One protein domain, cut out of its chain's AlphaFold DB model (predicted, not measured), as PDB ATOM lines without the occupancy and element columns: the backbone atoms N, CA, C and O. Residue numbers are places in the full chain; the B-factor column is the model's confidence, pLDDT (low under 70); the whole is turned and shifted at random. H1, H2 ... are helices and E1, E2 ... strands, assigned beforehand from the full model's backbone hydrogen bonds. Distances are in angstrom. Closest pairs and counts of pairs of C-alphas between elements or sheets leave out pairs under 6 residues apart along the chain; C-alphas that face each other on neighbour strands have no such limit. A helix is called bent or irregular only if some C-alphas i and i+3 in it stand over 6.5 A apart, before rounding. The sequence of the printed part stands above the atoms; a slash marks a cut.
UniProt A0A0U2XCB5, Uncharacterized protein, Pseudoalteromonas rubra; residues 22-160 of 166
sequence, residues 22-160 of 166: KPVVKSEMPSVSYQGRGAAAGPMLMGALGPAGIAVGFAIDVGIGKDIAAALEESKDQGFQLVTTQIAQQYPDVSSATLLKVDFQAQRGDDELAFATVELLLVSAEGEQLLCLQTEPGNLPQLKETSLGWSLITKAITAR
ATOM      1  N   LYS A  22      16.935  25.066  24.590       76.62
ATOM      2  CA  LYS A  22      17.748  25.370  25.770       76.62
ATOM      3  C   LYS A  22      19.119  25.883  25.307       76.62
ATOM      4  O   LYS A  22      19.750  25.189  24.505       76.62
ATOM      5  N   PRO A  23      19.597  27.031  25.820       85.81
ATOM      6  CA  PRO A  23      20.936  27.514  25.528       85.81
ATOM      7  C   PRO A  23      21.969  26.488  25.987       85.81
ATOM      8  O   PRO A  23      21.833  25.874  27.049       85.81
ATOM      9  N   VAL A  24      23.028  26.329  25.202       88.62
ATOM     10  CA  VAL A  24      24.177  25.516  25.599       88.62
ATOM     11  C   VAL A  24      25.056  26.354  26.517       88.62
ATOM     12  O   VAL A  24      25.790  27.228  26.057       88.62
ATOM     13  N   VAL A  25      24.998  26.107  27.825       90.06
ATOM     14  CA  VAL A  25      25.972  26.694  28.752       90.06
ATOM     15  C   VAL A  25      27.225  25.832  28.750       90.06
ATOM     16  O   VAL A  25      27.164  24.643  29.064       90.06
ATOM     17  N   LYS A  26      28.368  26.421  28.391       90.94
ATOM     18  CA  LYS A  26      29.654  25.720  28.448       90.94
ATOM     19  C   LYS A  26      29.971  25.393  29.906       90.94
ATOM     20  O   LYS A  26      30.114  26.299  30.717       90.94
ATOM     21  N   SER A  27      30.105  24.109  30.225       88.38
ATOM     22  CA  SER A  27      30.403  23.619  31.582       88.38
ATOM     23  C   SER A  27      31.891  23.711  31.947       88.38
ATOM     24  O   SER A  27      32.407  22.899  32.715       88.38
ATOM     25  N   GLU A  28      32.617  24.654  31.355       92.88
ATOM     26  CA  GLU A  28      33.984  24.967  31.761       92.88
ATOM     27  C   GLU A  28      33.929  25.869  32.992       92.88
ATOM     28  O   GLU A  28      33.107  26.782  33.048       92.88
ATOM     29  N   MET A  29      34.763  25.592  33.994       95.25
ATOM     30  CA  MET A  29      34.753  26.408  35.201       95.25
ATOM     31  C   MET A  29      35.240  27.825  34.916       95.25
ATOM     32  O   MET A  29      36.251  27.984  34.229       95.25
ATOM     33  N   PRO A  30      34.578  28.843  35.487       95.56
ATOM     34  CA  PRO A  30      35.064  30.210  35.409       95.56
ATOM     35  C   PRO A  30      36.381  30.362  36.177       95.56
ATOM     36  O   PRO A  30      36.697  29.586  37.085       95.56
ATOM     37  N   SER A  31      37.106  31.441  35.895       96.56
ATOM     38  CA  SER A  31      38.122  31.913  36.833       96.56
ATOM     39  C   SER A  31      37.436  32.393  38.114       96.56
ATOM     40  O   SER A  31      36.556  33.251  38.054       96.56
ATOM     41  N   VAL A  32      37.823  31.826  39.259       97.62
ATOM     42  CA  VAL A  32      37.302  32.204  40.577       97.62
ATOM     43  C   VAL A  32      38.395  32.914  41.358       97.62
ATOM     44  O   VAL A  32      39.506  32.394  41.495       97.62
ATOM     45  N   SER A  33      38.083  34.095  41.884       97.62
ATOM     46  CA  SER A  33      38.997  34.858  42.730       97.62
ATOM     47  C   SER A  33      38.293  35.391  43.974       97.62
ATOM     48  O   SER A  33      37.064  35.409  44.052       97.62
ATOM     49  N   TYR A  34      39.080  35.791  44.969       98.06
ATOM     50  CA  TYR A  34      38.585  36.447  46.168       98.06
ATOM     51  C   TYR A  34      39.513  37.597  46.552       98.06
ATOM     52  O   TYR A  34      40.734  37.451  46.486       98.06
ATOM     53  N   GLN A  35      38.939  38.716  46.991       96.44
ATOM     54  CA  GLN A  35      39.670  39.841  47.561       96.44
ATOM     55  C   GLN A  35      38.983  40.345  48.833       96.44
ATOM     56  O   GLN A  35      37.794  40.665  48.834       96.44
ATOM     57  N   GLY A  36      39.733  40.473  49.927       94.06
ATOM     58  CA  GLY A  36      39.163  40.981  51.170       94.06
ATOM     59  C   GLY A  36      40.136  40.964  52.337       94.06
ATOM     60  O   GLY A  36      40.906  41.904  52.536       94.06
ATOM     61  N   ARG A  37      40.069  39.905  53.148       92.06
ATOM     62  CA  ARG A  37      40.798  39.794  54.423       92.06
ATOM     63  C   ARG A  37      42.301  39.931  54.244       92.06
ATOM     64  O   ARG A  37      42.947  40.635  55.010       92.06
ATOM     65  N   GLY A  38      42.847  39.281  53.229       91.00
ATOM     66  CA  GLY A  38      44.249  39.341  52.863       91.00
ATOM     67  C   GLY A  38      44.680  40.729  52.404       91.00
ATOM     68  O   GLY A  38      45.661  41.268  52.921       91.00
ATOM     69  N   ALA A  39      43.913  41.346  51.503       92.19
ATOM     70  CA  ALA A  39      44.130  42.717  51.051       92.19
ATOM     71  C   ALA A  39      44.089  43.742  52.203       92.19
ATOM     72  O   ALA A  39      44.836  44.720  52.176       92.19
ATOM     73  N   ALA A  40      43.273  43.505  53.236       91.00
ATOM     74  CA  ALA A  40      43.215  44.342  54.436       91.00
ATOM     75  C   ALA A  40      44.351  44.045  55.435       91.00
ATOM     76  O   ALA A  40      44.961  44.967  55.977       91.00
ATOM     77  N   ALA A  41      44.656  42.767  55.676       92.19
ATOM     78  CA  ALA A  41      45.639  42.338  56.668       92.19
ATOM     79  C   ALA A  41      47.084  42.536  56.197       92.19
ATOM     80  O   ALA A  41      47.944  42.887  57.001       92.19
ATOM     81  N   GLY A  42      47.374  42.349  54.907       93.75
ATOM     82  CA  GLY A  42      48.733  42.405  54.362       93.75
ATOM     83  C   GLY A  42      49.491  43.698  54.700       93.75
ATOM     84  O   GLY A  42      50.592  43.624  55.255       93.75
ATOM     85  N   PRO A  43      48.913  44.888  54.448       93.75
ATOM     86  CA  PRO A  43      49.512  46.161  54.845       93.75
ATOM     87  C   PRO A  43      49.708  46.300  56.360       93.75
ATOM     88  O   PRO A  43      50.705  46.868  56.795       93.75
ATOM     89  N   MET A  44      48.803  45.753  57.179       92.81
ATOM     90  CA  MET A  44      48.951  45.771  58.641       92.81
ATOM     91  C   MET A  44      50.106  44.876  59.098       92.81
ATOM     92  O   MET A  44      50.901  45.253  59.959       92.81
ATOM     93  N   LEU A  45      50.246  43.706  58.471       94.94
ATOM     94  CA  LEU A  45      51.332  42.767  58.732       94.94
ATOM     95  C   LEU A  45      52.689  43.303  58.269       94.94
ATOM     96  O   LEU A  45      53.713  42.818  58.746       94.94
ATOM     97  N   MET A  46      52.724  44.312  57.395       94.44
ATOM     98  CA  MET A  46      53.973  44.919  56.932       94.44
ATOM     99  C   MET A  46      54.806  45.499  58.081       94.44
ATOM    100  O   MET A  46      56.029  45.403  58.056       94.44
ATOM    101  N   GLY A  47      54.163  46.021  59.130       91.44
ATOM    102  CA  GLY A  47      54.873  46.533  60.304       91.44
ATOM    103  C   GLY A  47      55.620  45.453  61.096       91.44
ATOM    104  O   GLY A  47      56.669  45.734  61.668       91.44
ATOM    105  N   ALA A  48      55.109  44.218  61.110       94.44
ATOM    106  CA  ALA A  48      55.684  43.108  61.874       94.44
ATOM    107  C   ALA A  48      56.563  42.176  61.023       94.44
ATOM    108  O   ALA A  48      57.567  41.656  61.503       94.44
ATOM    109  N   LEU A  49      56.179  41.954  59.765       94.88
ATOM    110  CA  LEU A  49      56.784  40.981  58.850       94.88
ATOM    111  C   LEU A  49      57.483  41.646  57.652       94.88
ATOM    112  O   LEU A  49      57.995  40.956  56.768       94.88
ATOM    113  N   GLY A  50      57.502  42.980  57.575       94.25
ATOM    114  CA  GLY A  50      58.056  43.708  56.434       94.25
ATOM    115  C   GLY A  50      57.312  43.382  55.129       94.25
ATOM    116  O   GLY A  50      56.116  43.088  55.145       94.25
ATOM    117  N   PRO A  51      57.997  43.369  53.972       94.81
ATOM    118  CA  PRO A  51      57.385  43.000  52.691       94.81
ATOM    119  C   PRO A  51      56.718  41.615  52.688       94.81
ATOM    120  O   PRO A  51      55.751  41.401  51.958       94.81
ATOM    121  N   ALA A  52      57.184  40.686  53.532       96.44
ATOM    122  CA  ALA A  52      56.567  39.368  53.658       96.44
ATOM    123  C   ALA A  52      55.132  39.447  54.207       96.44
ATOM    124  O   ALA A  52      54.305  38.621  53.837       96.44
ATOM    125  N   GLY A  53      54.797  40.458  55.017       95.56
ATOM    126  CA  GLY A  53      53.433  40.665  55.511       95.56
ATOM    127  C   GLY A  53      52.421  40.898  54.388       95.56
ATOM    128  O   GLY A  53      51.343  40.311  54.395       95.56
ATOM    129  N   ILE A  54      52.806  41.665  53.364       94.19
ATOM    130  CA  ILE A  54      51.978  41.896  52.170       94.19
ATOM    131  C   ILE A  54      51.785  40.589  51.391       94.19
ATOM    132  O   ILE A  54      50.669  40.277  50.977       94.19
ATOM    133  N   ALA A  55      52.852  39.799  51.234       96.12
ATOM    134  CA  ALA A  55      52.784  38.504  50.562       96.12
ATOM    135  C   ALA A  55      51.879  37.508  51.309       96.12
ATOM    136  O   ALA A  55      51.105  36.795  50.676       96.12
ATOM    137  N   VAL A  56      51.926  37.495  52.647       96.62
ATOM    138  CA  VAL A  56      51.009  36.704  53.484       96.62
ATOM    139  C   VAL A  56      49.565  37.151  53.269       96.62
ATOM    140  O   VAL A  56      48.700  36.303  53.081       96.62
ATOM    141  N   GLY A  57      49.309  38.462  53.217       96.00
ATOM    142  CA  GLY A  57      47.997  39.004  52.859       96.00
ATOM    143  C   GLY A  57      47.490  38.454  51.524       96.00
ATOM    144  O   GLY A  57      46.428  37.845  51.469       96.00
ATOM    145  N   PHE A  58      48.285  38.563  50.460       96.12
ATOM    146  CA  PHE A  58      47.929  37.989  49.156       96.12
ATOM    147  C   PHE A  58      47.661  36.479  49.218       96.12
ATOM    148  O   PHE A  58      46.709  35.995  48.610       96.12
ATOM    149  N   ALA A  59      48.472  35.729  49.967       97.00
ATOM    150  CA  ALA A  59      48.301  34.287  50.114       97.00
ATOM    151  C   ALA A  59      46.996  33.910  50.836       97.00
ATOM    152  O   ALA A  59      46.400  32.889  50.494       97.00
ATOM    153  N   ILE A  60      46.531  34.729  51.788       96.56
ATOM    154  CA  ILE A  60      45.236  34.539  52.461       96.56
ATOM    155  C   ILE A  60      44.096  34.647  51.448       96.56
ATOM    156  O   ILE A  60      43.261  33.747  51.376       96.56
ATOM    157  N   ASP A  61      44.080  35.707  50.640       97.31
ATOM    158  CA  ASP A  61      43.012  35.919  49.658       97.31
ATOM    159  C   ASP A  61      43.023  34.839  48.563       97.31
ATOM    160  O   ASP A  61      41.973  34.298  48.217       97.31
ATOM    161  N   VAL A  62      44.211  34.430  48.095       97.94
ATOM    162  CA  VAL A  62      44.361  33.295  47.166       97.94
ATOM    163  C   VAL A  62      43.863  31.987  47.785       97.94
ATOM    164  O   VAL A  62      43.236  31.191  47.090       97.94
ATOM    165  N   GLY A  63      44.146  31.743  49.068       97.81
ATOM    166  CA  GLY A  63      43.664  30.562  49.786       97.81
ATOM    167  C   GLY A  63      42.139  30.517  49.837       97.81
ATOM    168  O   GLY A  63      41.541  29.544  49.393       97.81
ATOM    169  N   ILE A  64      41.511  31.615  50.265       97.88
ATOM    170  CA  ILE A  64      40.047  31.730  50.317       97.88
ATOM    171  C   ILE A  64      39.432  31.555  48.924       97.88
ATOM    172  O   ILE A  64      38.467  30.812  48.770       97.88
ATOM    173  N   GLY A  65      40.000  32.194  47.896       98.06
ATOM    174  CA  GLY A  65      39.528  32.045  46.520       98.06
ATOM    175  C   GLY A  65      39.590  30.595  46.028       98.06
ATOM    176  O   GLY A  65      38.657  30.134  45.374       98.06
ATOM    177  N   LYS A  66      40.644  29.849  46.390       98.19
ATOM    178  CA  LYS A  66      40.767  28.416  46.077       98.19
ATOM    179  C   LYS A  66      39.730  27.565  46.802       98.19
ATOM    180  O   LYS A  66      39.184  26.663  46.173       98.19
ATOM    181  N   ASP A  67      39.448  27.852  48.068       98.44
ATOM    182  CA  ASP A  67      38.433  27.120  48.832       98.44
ATOM    183  C   ASP A  67      37.036  27.320  48.217       98.44
ATOM    184  O   ASP A  67      36.308  26.357  47.990       98.44
ATOM    185  N   ILE A  68      36.689  28.558  47.841       98.38
ATOM    186  CA  ILE A  68      35.429  28.856  47.137       98.38
ATOM    187  C   ILE A  68      35.382  28.153  45.773       98.38
ATOM    188  O   ILE A  68      34.368  27.556  45.410       98.38
ATOM    189  N   ALA A  69      36.477  28.198  45.007       98.25
ATOM    190  CA  ALA A  69      36.562  27.521  43.715       98.25
ATOM    191  C   ALA A  69      36.352  26.006  43.849       98.25
ATOM    192  O   ALA A  69      35.646  25.413  43.035       98.25
ATOM    193  N   ALA A  70      36.922  25.391  44.889       98.31
ATOM    194  CA  ALA A  70      36.753  23.973  45.179       98.31
ATOM    195  C   ALA A  70      35.294  23.626  45.517       98.31
ATOM    196  O   ALA A  70      34.767  22.659  44.973       98.31
ATOM    197  N   ALA A  71      34.615  24.440  46.331       97.94
ATOM    198  CA  ALA A  71      33.199  24.237  46.651       97.94
ATOM    199  C   ALA A  71      32.279  24.376  45.421       97.94
ATOM    200  O   ALA A  71      31.314  23.620  45.248       97.94
ATOM    201  N   LEU A  72      32.587  25.323  44.527       97.81
ATOM    202  CA  LEU A  72      31.880  25.451  43.251       97.81
ATOM    203  C   LEU A  72      32.132  24.242  42.342       97.81
ATOM    204  O   LEU A  72      31.181  23.755  41.729       97.81
ATOM    205  N   GLU A  73      33.370  23.742  42.282       97.44
ATOM    206  CA  GLU A  73      33.735  22.558  41.493       97.44
ATOM    207  C   GLU A  73      33.039  21.291  42.006       97.44
ATOM    208  O   GLU A  73      32.506  20.518  41.212       97.44
ATOM    209  N   GLU A  74      32.957  21.096  43.325       97.44
ATOM    210  CA  GLU A  74      32.283  19.938  43.931       97.44
ATOM    211  C   GLU A  74      30.802  19.849  43.523       97.44
ATOM    212  O   GLU A  74      30.252  18.763  43.338       97.44
ATOM    213  N   SER A  75      30.160  21.001  43.331       95.81
ATOM    214  CA  SER A  75      28.743  21.117  42.968       95.81
ATOM    215  C   SER A  75      28.513  21.552  41.515       95.81
ATOM    216  O   SER A  75      27.408  21.966  41.151       95.81
ATOM    217  N   LYS A  76      29.537  21.423  40.665       95.81
ATOM    218  CA  LYS A  76      29.582  21.929  39.290       95.81
ATOM    219  C   LYS A  76      28.383  21.537  38.436       95.81
ATOM    220  O   LYS A  76      27.737  22.406  37.853       95.81
ATOM    221  N   ASP A  77      28.062  20.247  38.357       94.88
ATOM    222  CA  ASP A  77      27.002  19.758  37.465       94.88
ATOM    223  C   ASP A  77      25.634  20.332  37.848       94.88
ATOM    224  O   ASP A  77      24.870  20.785  36.993       94.88
ATOM    225  N   GLN A  78      25.339  20.372  39.150       95.19
ATOM    226  CA  GLN A  78      24.110  20.970  39.672       95.19
ATOM    227  C   GLN A  78      24.100  22.486  39.439       95.19
ATOM    228  O   GLN A  78      23.098  23.036  38.982       95.19
ATOM    229  N   GLY A  79      25.227  23.153  39.687       95.44
ATOM    230  CA  GLY A  79      25.404  24.583  39.459       95.44
ATOM    231  C   GLY A  79      25.139  24.992  38.013       95.44
ATOM    232  O   GLY A  79      24.293  25.853  37.752       95.44
ATOM    233  N   PHE A  80      25.778  24.320  37.054       95.81
ATOM    234  CA  PHE A  80      25.580  24.589  35.630       95.81
ATOM    235  C   PHE A  80      24.162  24.270  35.157       95.81
ATOM    236  O   PHE A  80      23.636  24.998  34.313       95.81
ATOM    237  N   GLN A  81      23.495  23.249  35.705       94.19
ATOM    238  CA  GLN A  81      22.081  22.995  35.404       94.19
ATOM    239  C   GLN A  81      21.177  24.147  35.861       94.19
ATOM    240  O   GLN A  81      20.281  24.564  35.115       94.19
ATOM    241  N   LEU A  82      21.422  24.690  37.056       94.38
ATOM    242  CA  LEU A  82      20.670  25.832  37.574       94.38
ATOM    243  C   LEU A  82      20.924  27.087  36.728       94.38
ATOM    244  O   LEU A  82      19.968  27.733  36.301       94.38
ATOM    245  N   VAL A  83      22.188  27.384  36.411       95.38
ATOM    246  CA  VAL A  83      22.571  28.511  35.540       95.38
ATOM    247  C   VAL A  83      21.938  28.375  34.156       95.38
ATOM    248  O   VAL A  83      21.310  29.316  33.684       95.38
ATOM    249  N   THR A  84      22.008  27.193  33.537       94.12
ATOM    250  CA  THR A  84      21.380  26.920  32.232       94.12
ATOM    251  C   THR A  84      19.887  27.195  32.263       94.12
ATOM    252  O   THR A  84      19.352  27.836  31.361       94.12
ATOM    253  N   THR A  85      19.210  26.741  33.318       93.06
ATOM    254  CA  THR A  85      17.769  26.951  33.476       93.06
ATOM    255  C   THR A  85      17.435  28.437  33.597       93.06
ATOM    256  O   THR A  85      16.507  28.898  32.937       93.06
ATOM    257  N   GLN A  86      18.205  29.196  34.380       94.19
ATOM    258  CA  GLN A  86      17.963  30.630  34.544       94.19
ATOM    259  C   GLN A  86      18.293  31.433  33.285       94.19
ATOM    260  O   GLN A  86      17.525  32.314  32.910       94.19
ATOM    261  N   ILE A  87      19.376  31.105  32.578       94.00
ATOM    262  CA  ILE A  87      19.710  31.768  31.311       94.00
ATOM    263  C   ILE A  87      18.620  31.503  30.270       94.00
ATOM    264  O   ILE A  87      18.172  32.447  29.630       94.00
ATOM    265  N   ALA A  88      18.125  30.265  30.156       92.12
ATOM    266  CA  ALA A  88      17.036  29.926  29.237       92.12
ATOM    267  C   ALA A  88      15.755  30.740  29.493       92.12
ATOM    268  O   ALA A  88      15.025  31.064  28.561       92.12
ATOM    269  N   GLN A  89      15.471  31.049  30.762       91.31
ATOM    270  CA  GLN A  89      14.298  31.829  31.158       91.31
ATOM    271  C   GLN A  89      14.495  33.330  30.940       91.31
ATOM    272  O   GLN A  89      13.570  34.013  30.507       91.31
ATOM    273  N   GLN A  90      15.681  33.848  31.258       92.38
ATOM    274  CA  GLN A  90      15.953  35.284  31.236       92.38
ATOM    275  C   GLN A  90      16.416  35.798  29.871       92.38
ATOM    276  O   GLN A  90      16.224  36.979  29.587       92.38
ATOM    277  N   TYR A  91      17.000  34.935  29.041       91.19
ATOM    278  CA  TYR A  91      17.589  35.272  27.747       91.19
ATOM    279  C   TYR A  91      17.170  34.231  26.691       91.19
ATOM    280  O   TYR A  91      17.974  33.379  26.308       91.19
ATOM    281  N   PRO A  92      15.907  34.261  26.227       88.31
ATOM    282  CA  PRO A  92      15.353  33.226  25.348       88.31
ATOM    283  C   PRO A  92      16.026  33.154  23.968       88.31
ATOM    284  O   PRO A  92      16.006  32.099  23.340       88.31
ATOM    285  N   ASP A  93      16.645  34.247  23.516       91.00
ATOM    286  CA  ASP A  93      17.295  34.348  22.200       91.00
ATOM    287  C   ASP A  93      18.777  33.923  22.223       91.00
ATOM    288  O   ASP A  93      19.473  33.944  21.202       91.00
ATOM    289  N   VAL A  94      19.289  33.532  23.395       93.00
ATOM    290  CA  VAL A  94      20.671  33.078  23.564       93.00
ATOM    291  C   VAL A  94      20.798  31.622  23.133       93.00
ATOM    292  O   VAL A  94      20.085  30.738  23.596       93.00
ATOM    293  N   SER A  95      21.766  31.362  22.261       92.62
ATOM    294  CA  SER A  95      22.108  30.019  21.781       92.62
ATOM    295  C   SER A  95      23.146  29.329  22.665       92.62
ATOM    296  O   SER A  95      23.074  28.120  22.890       92.62
ATOM    297  N   SER A  96      24.103  30.089  23.202       94.00
ATOM    298  CA  SER A  96      25.088  29.577  24.149       94.00
ATOM    299  C   SER A  96      25.524  30.640  25.145       94.00
ATOM    300  O   SER A  96      25.473  31.834  24.856       94.00
ATOM    301  N   ALA A  97      25.963  30.197  26.319       95.00
ATOM    302  CA  ALA A  97      26.518  31.077  27.332       95.00
ATOM    303  C   ALA A  97      27.794  30.490  27.932       95.00
ATOM    304  O   ALA A  97      27.948  29.274  28.043       95.00
ATOM    305  N   THR A  98      28.711  31.362  28.331       96.19
ATOM    306  CA  THR A  98      29.948  30.985  29.020       96.19
ATOM    307  C   THR A  98      30.087  31.830  30.276       96.19
ATOM    308  O   THR A  98      30.003  33.055  30.201       96.19
ATOM    309  N   LEU A  99      30.294  31.181  31.420       96.25
ATOM    310  CA  LEU A  99      30.664  31.858  32.659       96.25
ATOM    311  C   LEU A  99      32.175  32.106  32.603       96.25
ATOM    312  O   LEU A  99      32.950  31.159  32.679       96.25
ATOM    313  N   LEU A 100      32.594  33.351  32.387       96.69
ATOM    314  CA  LEU A 100      34.012  33.675  32.202       96.69
ATOM    315  C   LEU A 100      34.721  33.828  33.548       96.69
ATOM    316  O   LEU A 100      35.807  33.284  33.762       96.69
ATOM    317  N   LYS A 101      34.089  34.569  34.462       96.69
ATOM    318  CA  LYS A 101      34.713  35.017  35.704       96.69
ATOM    319  C   LYS A 101      33.707  35.103  36.842       96.69
ATOM    320  O   LYS A 101      32.557  35.482  36.623       96.69
ATOM    321  N   VAL A 102      34.164  34.774  38.045       97.81
ATOM    322  CA  VAL A 102      33.444  34.969  39.305       97.81
ATOM    323  C   VAL A 102      34.430  35.519  40.338       97.81
ATOM    324  O   VAL A 102      35.219  34.777  40.921       97.81
ATOM    325  N   ASP A 103      34.381  36.824  40.574       97.69
ATOM    326  CA  ASP A 103      35.250  37.506  41.532       97.69
ATOM    327  C   ASP A 103      34.495  37.831  42.809       97.69
ATOM    328  O   ASP A 103      33.627  38.704  42.820       97.69
ATOM    329  N   PHE A 104      34.846  37.163  43.899       97.69
ATOM    330  CA  PHE A 104      34.293  37.455  45.210       97.69
ATOM    331  C   PHE A 104      35.033  38.614  45.878       97.69
ATOM    332  O   PHE A 104      36.260  38.704  45.852       97.69
ATOM    333  N   GLN A 105      34.283  39.484  46.539       96.62
ATOM    334  CA  GLN A 105      34.815  40.591  47.320       96.62
ATOM    335  C   GLN A 105      34.159  40.607  48.694       96.62
ATOM    336  O   GLN A 105      32.938  40.474  48.807       96.62
ATOM    337  N   ALA A 106      34.968  40.781  49.740       96.69
ATOM    338  CA  ALA A 106      34.449  40.967  51.089       96.69
ATOM    339  C   ALA A 106      33.551  42.208  51.158       96.69
ATOM    340  O   ALA A 106      33.866  43.263  50.596       96.69
ATOM    341  N   GLN A 107      32.445  42.103  51.885       94.88
ATOM    342  CA  GLN A 107      31.562  43.232  52.104       94.88
ATOM    343  C   GLN A 107      32.242  44.261  53.010       94.88
ATOM    344  O   GLN A 107      32.851  43.959  54.039       94.88
ATOM    345  N   ARG A 108      32.119  45.537  52.646       89.88
ATOM    346  CA  ARG A 108      32.684  46.611  53.458       89.88
ATOM    347  C   ARG A 108      32.005  46.652  54.827       89.88
ATOM    348  O   ARG A 108      30.798  46.855  54.916       89.88
ATOM    349  N   GLY A 109      32.811  46.542  55.880       89.88
ATOM    350  CA  GLY A 109      32.341  46.578  57.265       89.88
ATOM    351  C   GLY A 109      31.878  45.229  57.817       89.88
ATOM    352  O   GLY A 109      31.571  45.172  59.003       89.88
ATOM    353  N   ASP A 110      31.870  44.169  57.003       92.06
ATOM    354  CA  ASP A 110      31.558  42.807  57.436       92.06
ATOM    355  C   ASP A 110      32.374  41.800  56.608       92.06
ATOM    356  O   ASP A 110      32.033  41.483  55.469       92.06
ATOM    357  N   ASP A 111      33.488  41.320  57.165       88.50
ATOM    358  CA  ASP A 111      34.390  40.385  56.484       88.50
ATOM    359  C   ASP A 111      33.914  38.919  56.540       88.50
ATOM    360  O   ASP A 111      34.566  38.031  55.976       88.50
ATOM    361  N   GLU A 112      32.772  38.654  57.184       94.44
ATOM    362  CA  GLU A 112      32.057  37.374  57.139       94.44
ATOM    363  C   GLU A 112      31.095  37.287  55.951       94.44
ATOM    364  O   GLU A 112      30.564  36.208  55.669       94.44
ATOM    365  N   LEU A 113      30.882  38.390  55.233       96.94
ATOM    366  CA  LEU A 113      30.063  38.441  54.032       96.94
ATOM    367  C   LEU A 113      30.919  38.726  52.799       96.94
ATOM    368  O   LEU A 113      31.867  39.508  52.838       96.94
ATOM    369  N   ALA A 114      30.563  38.108  51.677       97.44
ATOM    370  CA  ALA A 114      31.165  38.389  50.383       97.44
ATOM    371  C   ALA A 114      30.113  38.364  49.273       97.44
ATOM    372  O   ALA A 114      29.239  37.498  49.255       97.44
ATOM    373  N   PHE A 115      30.204  39.303  48.339       97.19
ATOM    374  CA  PHE A 115      29.419  39.303  47.105       97.19
ATOM    375  C   PHE A 115      30.330  38.957  45.928       97.19
ATOM    376  O   PHE A 115      31.544  39.126  46.024       97.19
ATOM    377  N   ALA A 116      29.762  38.484  44.822       97.69
ATOM    378  CA  ALA A 116      30.511  38.193  43.609       97.69
ATOM    379  C   ALA A 116      30.153  39.145  42.472       97.69
ATOM    380  O   ALA A 116      28.984  39.474  42.270       97.69
ATOM    381  N   THR A 117      31.163  39.507  41.693       97.69
ATOM    382  CA  THR A 117      31.016  40.020  40.334       97.69
ATOM    383  C   THR A 117      31.147  38.851  39.363       97.69
ATOM    384  O   THR A 117      32.133  38.117  39.393       97.69
ATOM    385  N   VAL A 118      30.142  38.656  38.516       97.62
ATOM    386  CA  VAL A 118      30.031  37.539  37.577       97.62
ATOM    387  C   VAL A 118      30.044  38.079  36.157       97.62
ATOM    388  O   VAL A 118      29.170  38.859  35.782       97.62
ATOM    389  N   GLU A 119      30.995  37.621  35.351       97.31
ATOM    390  CA  GLU A 119      31.068  37.947  33.928       97.31
ATOM    391  C   GLU A 119      30.536  36.779  33.095       97.31
ATOM    392  O   GLU A 119      31.049  35.655  33.158       97.31
ATOM    393  N   LEU A 120      29.502  37.048  32.296       95.88
ATOM    394  CA  LEU A 120      28.896  36.093  31.376       95.88
ATOM    395  C   LEU A 120      29.045  36.566  29.937       95.88
ATOM    396  O   LEU A 120      28.664  37.684  29.603       95.88
ATOM    397  N   LEU A 121      29.512  35.676  29.068       96.81
ATOM    398  CA  LEU A 121      29.439  35.863  27.624       96.81
ATOM    399  C   LEU A 121      28.201  35.149  27.091       96.81
ATOM    400  O   LEU A 121      28.118  33.921  27.162       96.81
ATOM    401  N   LEU A 122      27.254  35.912  26.561       95.50
ATOM    402  CA  LEU A 122      26.054  35.412  25.902       95.50
ATOM    403  C   LEU A 122      26.245  35.481  24.387       95.50
ATOM    404  O   LEU A 122      26.667  36.507  23.860       95.50
ATOM    405  N   VAL A 123      25.917  34.400  23.683       95.88
ATOM    406  CA  VAL A 123      26.002  34.327  22.219       95.88
ATOM    407  C   VAL A 123      24.610  34.095  21.651       95.88
ATOM    408  O   VAL A 123      23.966  33.078  21.931       95.88
ATOM    409  N   SER A 124      24.154  35.028  20.826       93.81
ATOM    410  CA  SER A 124      22.862  34.995  20.138       93.81
ATOM    411  C   SER A 124      23.053  35.104  18.622       93.81
ATOM    412  O   SER A 124      24.175  35.247  18.134       93.81
ATOM    413  N   ALA A 125      21.955  35.061  17.864       91.19
ATOM    414  CA  ALA A 125      21.995  35.325  16.425       91.19
ATOM    415  C   ALA A 125      22.415  36.771  16.089       91.19
ATOM    416  O   ALA A 125      22.927  37.020  14.999       91.19
ATOM    417  N   GLU A 126      22.210  37.712  17.015       89.88
ATOM    418  CA  GLU A 126      22.527  39.136  16.845       89.88
ATOM    419  C   GLU A 126      23.998  39.455  17.151       89.88
ATOM    420  O   GLU A 126      24.495  40.517  16.780       89.88
ATOM    421  N   GLY A 127      24.707  38.524  17.794       93.00
ATOM    422  CA  GLY A 127      26.115  38.652  18.143       93.00
ATOM    423  C   GLY A 127      26.420  38.203  19.568       93.00
ATOM    424  O   GLY A 127      25.644  37.489  20.214       93.00
ATOM    425  N   GLU A 128      27.586  38.631  20.041       95.25
ATOM    426  CA  GLU A 128      28.085  38.357  21.384       95.25
ATOM    427  C   GLU A 128      27.817  39.545  22.310       95.25
ATOM    428  O   GLU A 128      28.065  40.698  21.956       95.25
ATOM    429  N   GLN A 129      27.336  39.257  23.516       94.69
ATOM    430  CA  GLN A 129      27.100  40.244  24.561       94.69
ATOM    431  C   GLN A 129      27.823  39.818  25.838       94.69
ATOM    432  O   GLN A 129      27.567  38.741  26.377       94.69
ATOM    433  N   LEU A 130      28.694  40.690  26.345       95.12
ATOM    434  CA  LEU A 130      29.284  40.543  27.671       95.12
ATOM    435  C   LEU A 130      28.353  41.176  28.711       95.12
ATOM    436  O   LEU A 130      27.962  42.337  28.586       95.12
ATOM    437  N   LEU A 131      28.001  40.408  29.732       94.62
ATOM    438  CA  LEU A 131      27.132  40.812  30.825       94.62
ATOM    439  C   LEU A 131      27.918  40.745  32.136       94.62
ATOM    440  O   LEU A 131      28.519  39.718  32.445       94.62
ATOM    441  N   CYS A 132      27.874  41.822  32.915       96.06
ATOM    442  CA  CYS A 132      28.414  41.862  34.269       96.06
ATOM    443  C   CYS A 132      27.257  41.879  35.265       96.06
ATOM    444  O   CYS A 132      26.389  42.755  35.190       96.06
ATOM    445  N   LEU A 133      27.245  40.924  36.191       96.44
ATOM    446  CA  LEU A 133      26.246  40.814  37.249       96.44
ATOM    447  C   LEU A 133      26.893  40.867  38.625       96.44
ATOM    448  O   LEU A 133      27.957  40.297  38.832       96.44
ATOM    449  N   GLN A 134      26.209  41.476  39.585       96.69
ATOM    450  CA  GLN A 134      26.603  41.468  40.985       96.69
ATOM    451  C   GLN A 134      25.639  40.599  41.790       96.69
ATOM    452  O   GLN A 134      24.423  40.700  41.631       96.69
ATOM    453  N   THR A 135      26.165  39.739  42.657       97.56
ATOM    454  CA  THR A 135      25.334  38.953  43.571       97.56
ATOM    455  C   THR A 135      24.985  39.736  44.828       97.56
ATOM    456  O   THR A 135      25.684  40.663  45.233       97.56
ATOM    457  N   GLU A 136      23.941  39.292  45.520       96.19
ATOM    458  CA  GLU A 136      23.777  39.627  46.932       96.19
ATOM    459  C   GLU A 136      24.954  39.065  47.759       96.19
ATOM    460  O   GLU A 136      25.580  38.075  47.346       96.19
ATOM    461  N   PRO A 137      25.260  39.659  48.926       96.88
ATOM    462  CA  PRO A 137      26.259  39.116  49.836       96.88
ATOM    463  C   PRO A 137      25.840  37.753  50.398       96.88
ATOM    464  O   PRO A 137      24.708  37.562  50.845       96.88
ATOM    465  N   GLY A 138      26.774  36.806  50.406       97.12
ATOM    466  CA  GLY A 138      26.652  35.507  51.055       97.12
ATOM    467  C   GLY A 138      27.644  35.348  52.197       97.12
ATOM    468  O   GLY A 138      28.667  36.026  52.244       97.12
ATOM    469  N   ASN A 139      27.358  34.421  53.110       97.81
ATOM    470  CA  ASN A 139      28.263  34.095  54.205       97.81
ATOM    471  C   ASN A 139      29.538  33.414  53.679       97.81
ATOM    472  O   ASN A 139      29.473  32.373  53.027       97.81
ATOM    473  N   LEU A 140      30.698  33.994  53.978       96.81
ATOM    474  CA  LEU A 140      31.994  33.555  53.473       96.81
ATOM    475  C   LEU A 140      32.365  32.124  53.907       96.81
ATOM    476  O   LEU A 140      32.790  31.357  53.044       96.81
ATOM    477  N   PRO A 141      32.194  31.703  55.179       96.75
ATOM    478  CA  PRO A 141      32.324  30.296  55.556       96.75
ATOM    479  C   PRO A 141      31.502  29.349  54.672       96.75
ATOM    480  O   PRO A 141      32.051  28.399  54.125       96.75
ATOM    481  N   GLN A 142      30.224  29.659  54.441       97.12
ATOM    482  CA  GLN A 142      29.364  28.838  53.585       97.12
ATOM    483  C   GLN A 142      29.797  28.845  52.114       97.12
ATOM    484  O   GLN A 142      29.674  27.818  51.449       97.12
ATOM    485  N   LEU A 143      30.322  29.959  51.599       97.06
ATOM    486  CA  LEU A 143      30.839  30.041  50.227       97.06
ATOM    487  C   LEU A 143      32.031  29.106  49.976       97.06
ATOM    488  O   LEU A 143      32.228  28.685  48.842       97.06
ATOM    489  N   LYS A 144      32.804  28.778  51.014       96.81
ATOM    490  CA  LYS A 144      33.975  27.886  50.935       96.81
ATOM    491  C   LYS A 144      33.641  26.401  51.085       96.81
ATOM    492  O   LYS A 144      34.500  25.568  50.830       96.81
ATOM    493  N   GLU A 145      32.442  26.072  51.558       94.50
ATOM    494  CA  GLU A 145      32.097  24.708  51.997       94.50
ATOM    495  C   GLU A 145      30.811  24.172  51.353       94.50
ATOM    496  O   GLU A 145      30.458  23.011  51.542       94.50
ATOM    497  N   THR A 146      30.063  25.008  50.630       95.06
ATOM    498  CA  THR A 146      28.735  24.651  50.111       95.06
ATOM    499  C   THR A 146      28.504  25.186  48.700       95.06
ATOM    500  O   THR A 146      29.231  26.039  48.198       95.06
ATOM    501  N   SER A 147      27.401  24.765  48.078       93.75
ATOM    502  CA  SER A 147      26.944  25.256  46.772       93.75
ATOM    503  C   SER A 147      26.311  26.659  46.803       93.75
ATOM    504  O   SER A 147      25.714  27.087  45.809       93.75
ATOM    505  N   LEU A 148      26.432  27.405  47.913       97.19
ATOM    506  CA  LEU A 148      25.858  28.747  48.069       97.19
ATOM    507  C   LEU A 148      26.245  29.685  46.915       97.19
ATOM    508  O   LEU A 148      25.391  30.426  46.429       97.19
ATOM    509  N   GLY A 149      27.488  29.613  46.427       96.75
ATOM    510  CA  GLY A 149      27.951  30.443  45.312       96.75
ATOM    511  C   GLY A 149      27.092  30.283  44.050       96.75
ATOM    512  O   GLY A 149      26.672  31.279  43.464       96.75
ATOM    513  N   TRP A 150      26.708  29.052  43.691       97.50
ATOM    514  CA  TRP A 150      25.803  28.801  42.561       97.50
ATOM    515  C   TRP A 150      24.409  29.400  42.780       97.50
ATOM    516  O   TRP A 150      23.812  29.956  41.854       97.50
ATOM    517  N   SER A 151      23.884  29.330  44.006       97.25
ATOM    518  CA  SER A 151      22.590  29.940  44.339       97.25
ATOM    519  C   SER A 151      22.625  31.464  44.187       97.25
ATOM    520  O   SER A 151      21.699  32.050  43.631       97.25
ATOM    521  N   LEU A 152      23.708  32.110  44.619       97.44
ATOM    522  CA  LEU A 152      23.872  33.558  44.485       97.44
ATOM    523  C   LEU A 152      24.013  33.991  43.023       97.44
ATOM    524  O   LEU A 152      23.341  34.931  42.600       97.44
ATOM    525  N   ILE A 153      24.815  33.272  42.230       97.19
ATOM    526  CA  ILE A 153      24.987  33.537  40.792       97.19
ATOM    527  C   ILE A 153      23.641  33.441  40.064       97.19
ATOM    528  O   ILE A 153      23.268  34.323  39.291       97.19
ATOM    529  N   THR A 154      22.866  32.391  40.331       96.00
ATOM    530  CA  THR A 154      21.568  32.188  39.666       96.00
ATOM    531  C   THR A 154      20.518  33.217  40.069       96.00
ATOM    532  O   THR A 154      19.748  33.672  39.215       96.00
ATOM    533  N   LYS A 155      20.522  33.661  41.330       96.69
ATOM    534  CA  LYS A 155      19.716  34.806  41.770       96.69
ATOM    535  C   LYS A 155      20.110  36.093  41.047       96.69
ATOM    536  O   LYS A 155      19.220  36.785  40.566       96.69
ATOM    537  N   ALA A 156      21.405  36.376  40.894       96.44
ATOM    538  CA  ALA A 156      21.881  37.562  40.178       96.44
ATOM    539  C   ALA A 156      21.458  37.560  38.699       96.44
ATOM    540  O   ALA A 156      21.003  38.582  38.186       96.44
ATOM    541  N   ILE A 157      21.522  36.398  38.033       95.06
ATOM    542  CA  ILE A 157      21.019  36.209  36.658       95.06
ATOM    543  C   ILE A 157      19.522  36.522  36.583       95.06
ATOM    544  O   ILE A 157      19.085  37.233  35.679       95.06
ATOM    545  N   THR A 158      18.747  36.022  37.547       93.56
ATOM    546  CA  THR A 158      17.292  36.231  37.620       93.56
ATOM    547  C   THR A 158      16.940  37.697  37.862       93.56
ATOM    548  O   THR A 158      16.058  38.241  37.202       93.56
ATOM    549  N   ALA A 159      17.641  38.346  38.793       90.94
ATOM    550  CA  ALA A 159      17.428  39.743  39.146       90.94
ATOM    551  C   ALA A 159      17.962  40.720  38.085       90.94
ATOM    552  O   ALA A 159      17.616  41.899  38.123       90.94
ATOM    553  N   ARG A 160      18.807  40.244  37.155       86.38
ATOM    554  CA  ARG A 160      19.574  41.070  36.206       86.38
ATOM    555  C   ARG A 160      20.294  42.217  36.914       86.38
ATOM    556  O   ARG A 160      20.329  43.347  36.428       86.38
TER     557      ARG A 160
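Overview. This is residues 22 to 160 of the 166 residues of an uncharacterized protein of Pseudoalteromonas rubra (UniProt A0A0U2XCB5). A twisted sheet with the long, bent strands E3 and E4 in its middle has H3 and H5 side by side over one face, while the long helix H2 runs beside strand E2. H1 and H2 form a helical hairpin at one end of a rod, with the E4 to E5 turn at the other end. The 139 printed residues hold five named helices and five named strands, in the order E1 E2 H1 H2 H3 E3 E4 E5 H4 H5; the class is mixed, helices and strands. The sheet is branched, with parallel and antiparallel pairs; the whole is compact, with a radius of gyration of the C-alphas of 16.6 A and spans of 56 by 28 by 25 A.

Arrangement. E3, residues 94 to 107, bends by 53 degrees at residue 98, and E4, residues 110 to 124, by 55 degrees at residue 113. They are an antiparallel hairpin, with N 103 and O 117 2.8 A apart. E5, residues 127 to 134, is antiparallel to E4, with N 120 and O 131 2.8 A apart; E3, E4 and E5 make a meander, each strand the antiparallel neighbour of the one before. On the other side of E3 from E4 are two parallel edge strands: E1, residues 24 to 26, with N 26 and O 97 2.9 A apart, and E2, residues 31 to 35, with N 33 and O 102 3.1 A apart. H2, residues 51 to 74, is only just at the sheet's level, its height 3.7 A; its closest C-alphas to E2 are those of Gly 65 and Tyr 34, 4.5 A apart. H1, residues 37 to 49, only grazes the sheet with residues 37 to 40. H1 touches residues 52 to 61 of H2 at a shallow tilt of 27 degrees, opposite ways, closest at C-alphas of Gly 38 and Gly 57, 3.8 A. H3, residues 76 to 90, is over E1 and E3, its height over the sheet 9.0 A. E2, H1 to H3 and E3 form a strand-helix-strand unit, two parallel neighbour strands with helices between. H5, residues 148 to 159, is on the same face as H3; they touch at a shallow tilt of 7 degrees, the same way, closest at C-alphas of Gly 79 and Trp 150, 5.3 A. H4, residues 140 to 145, stands up from the sheet and touches residues 64 to 71 of H2, closest at C-alphas of Lys 144 and Ile 68, 4.2 A. Every O i to N i+4 pair is within hydrogen-bond range in H2, H3, H4 and H5, and 5 of 9 in H1.

Along the chain. E1 begins at C-alpha 24, (24.177, 25.516, 25.599), and H5 ends at C-alpha 159, (17.428, 39.743, 39.146). From first to last C-alpha, E4 measures 39.1 A, H2 35.2 A and E3 32.2 A. H1 is only just irregular: C-alphas 40 and 43 are 6.6 A apart.

Size, cuts and confidence. The two C-alphas farthest apart, those of Ala 48 and Ala 125, are 57.1 A apart. The printed part has no cut, and its links between named elements are tight. Mean pLDDT of the printed part is 94.9, and no printed residue is under 70.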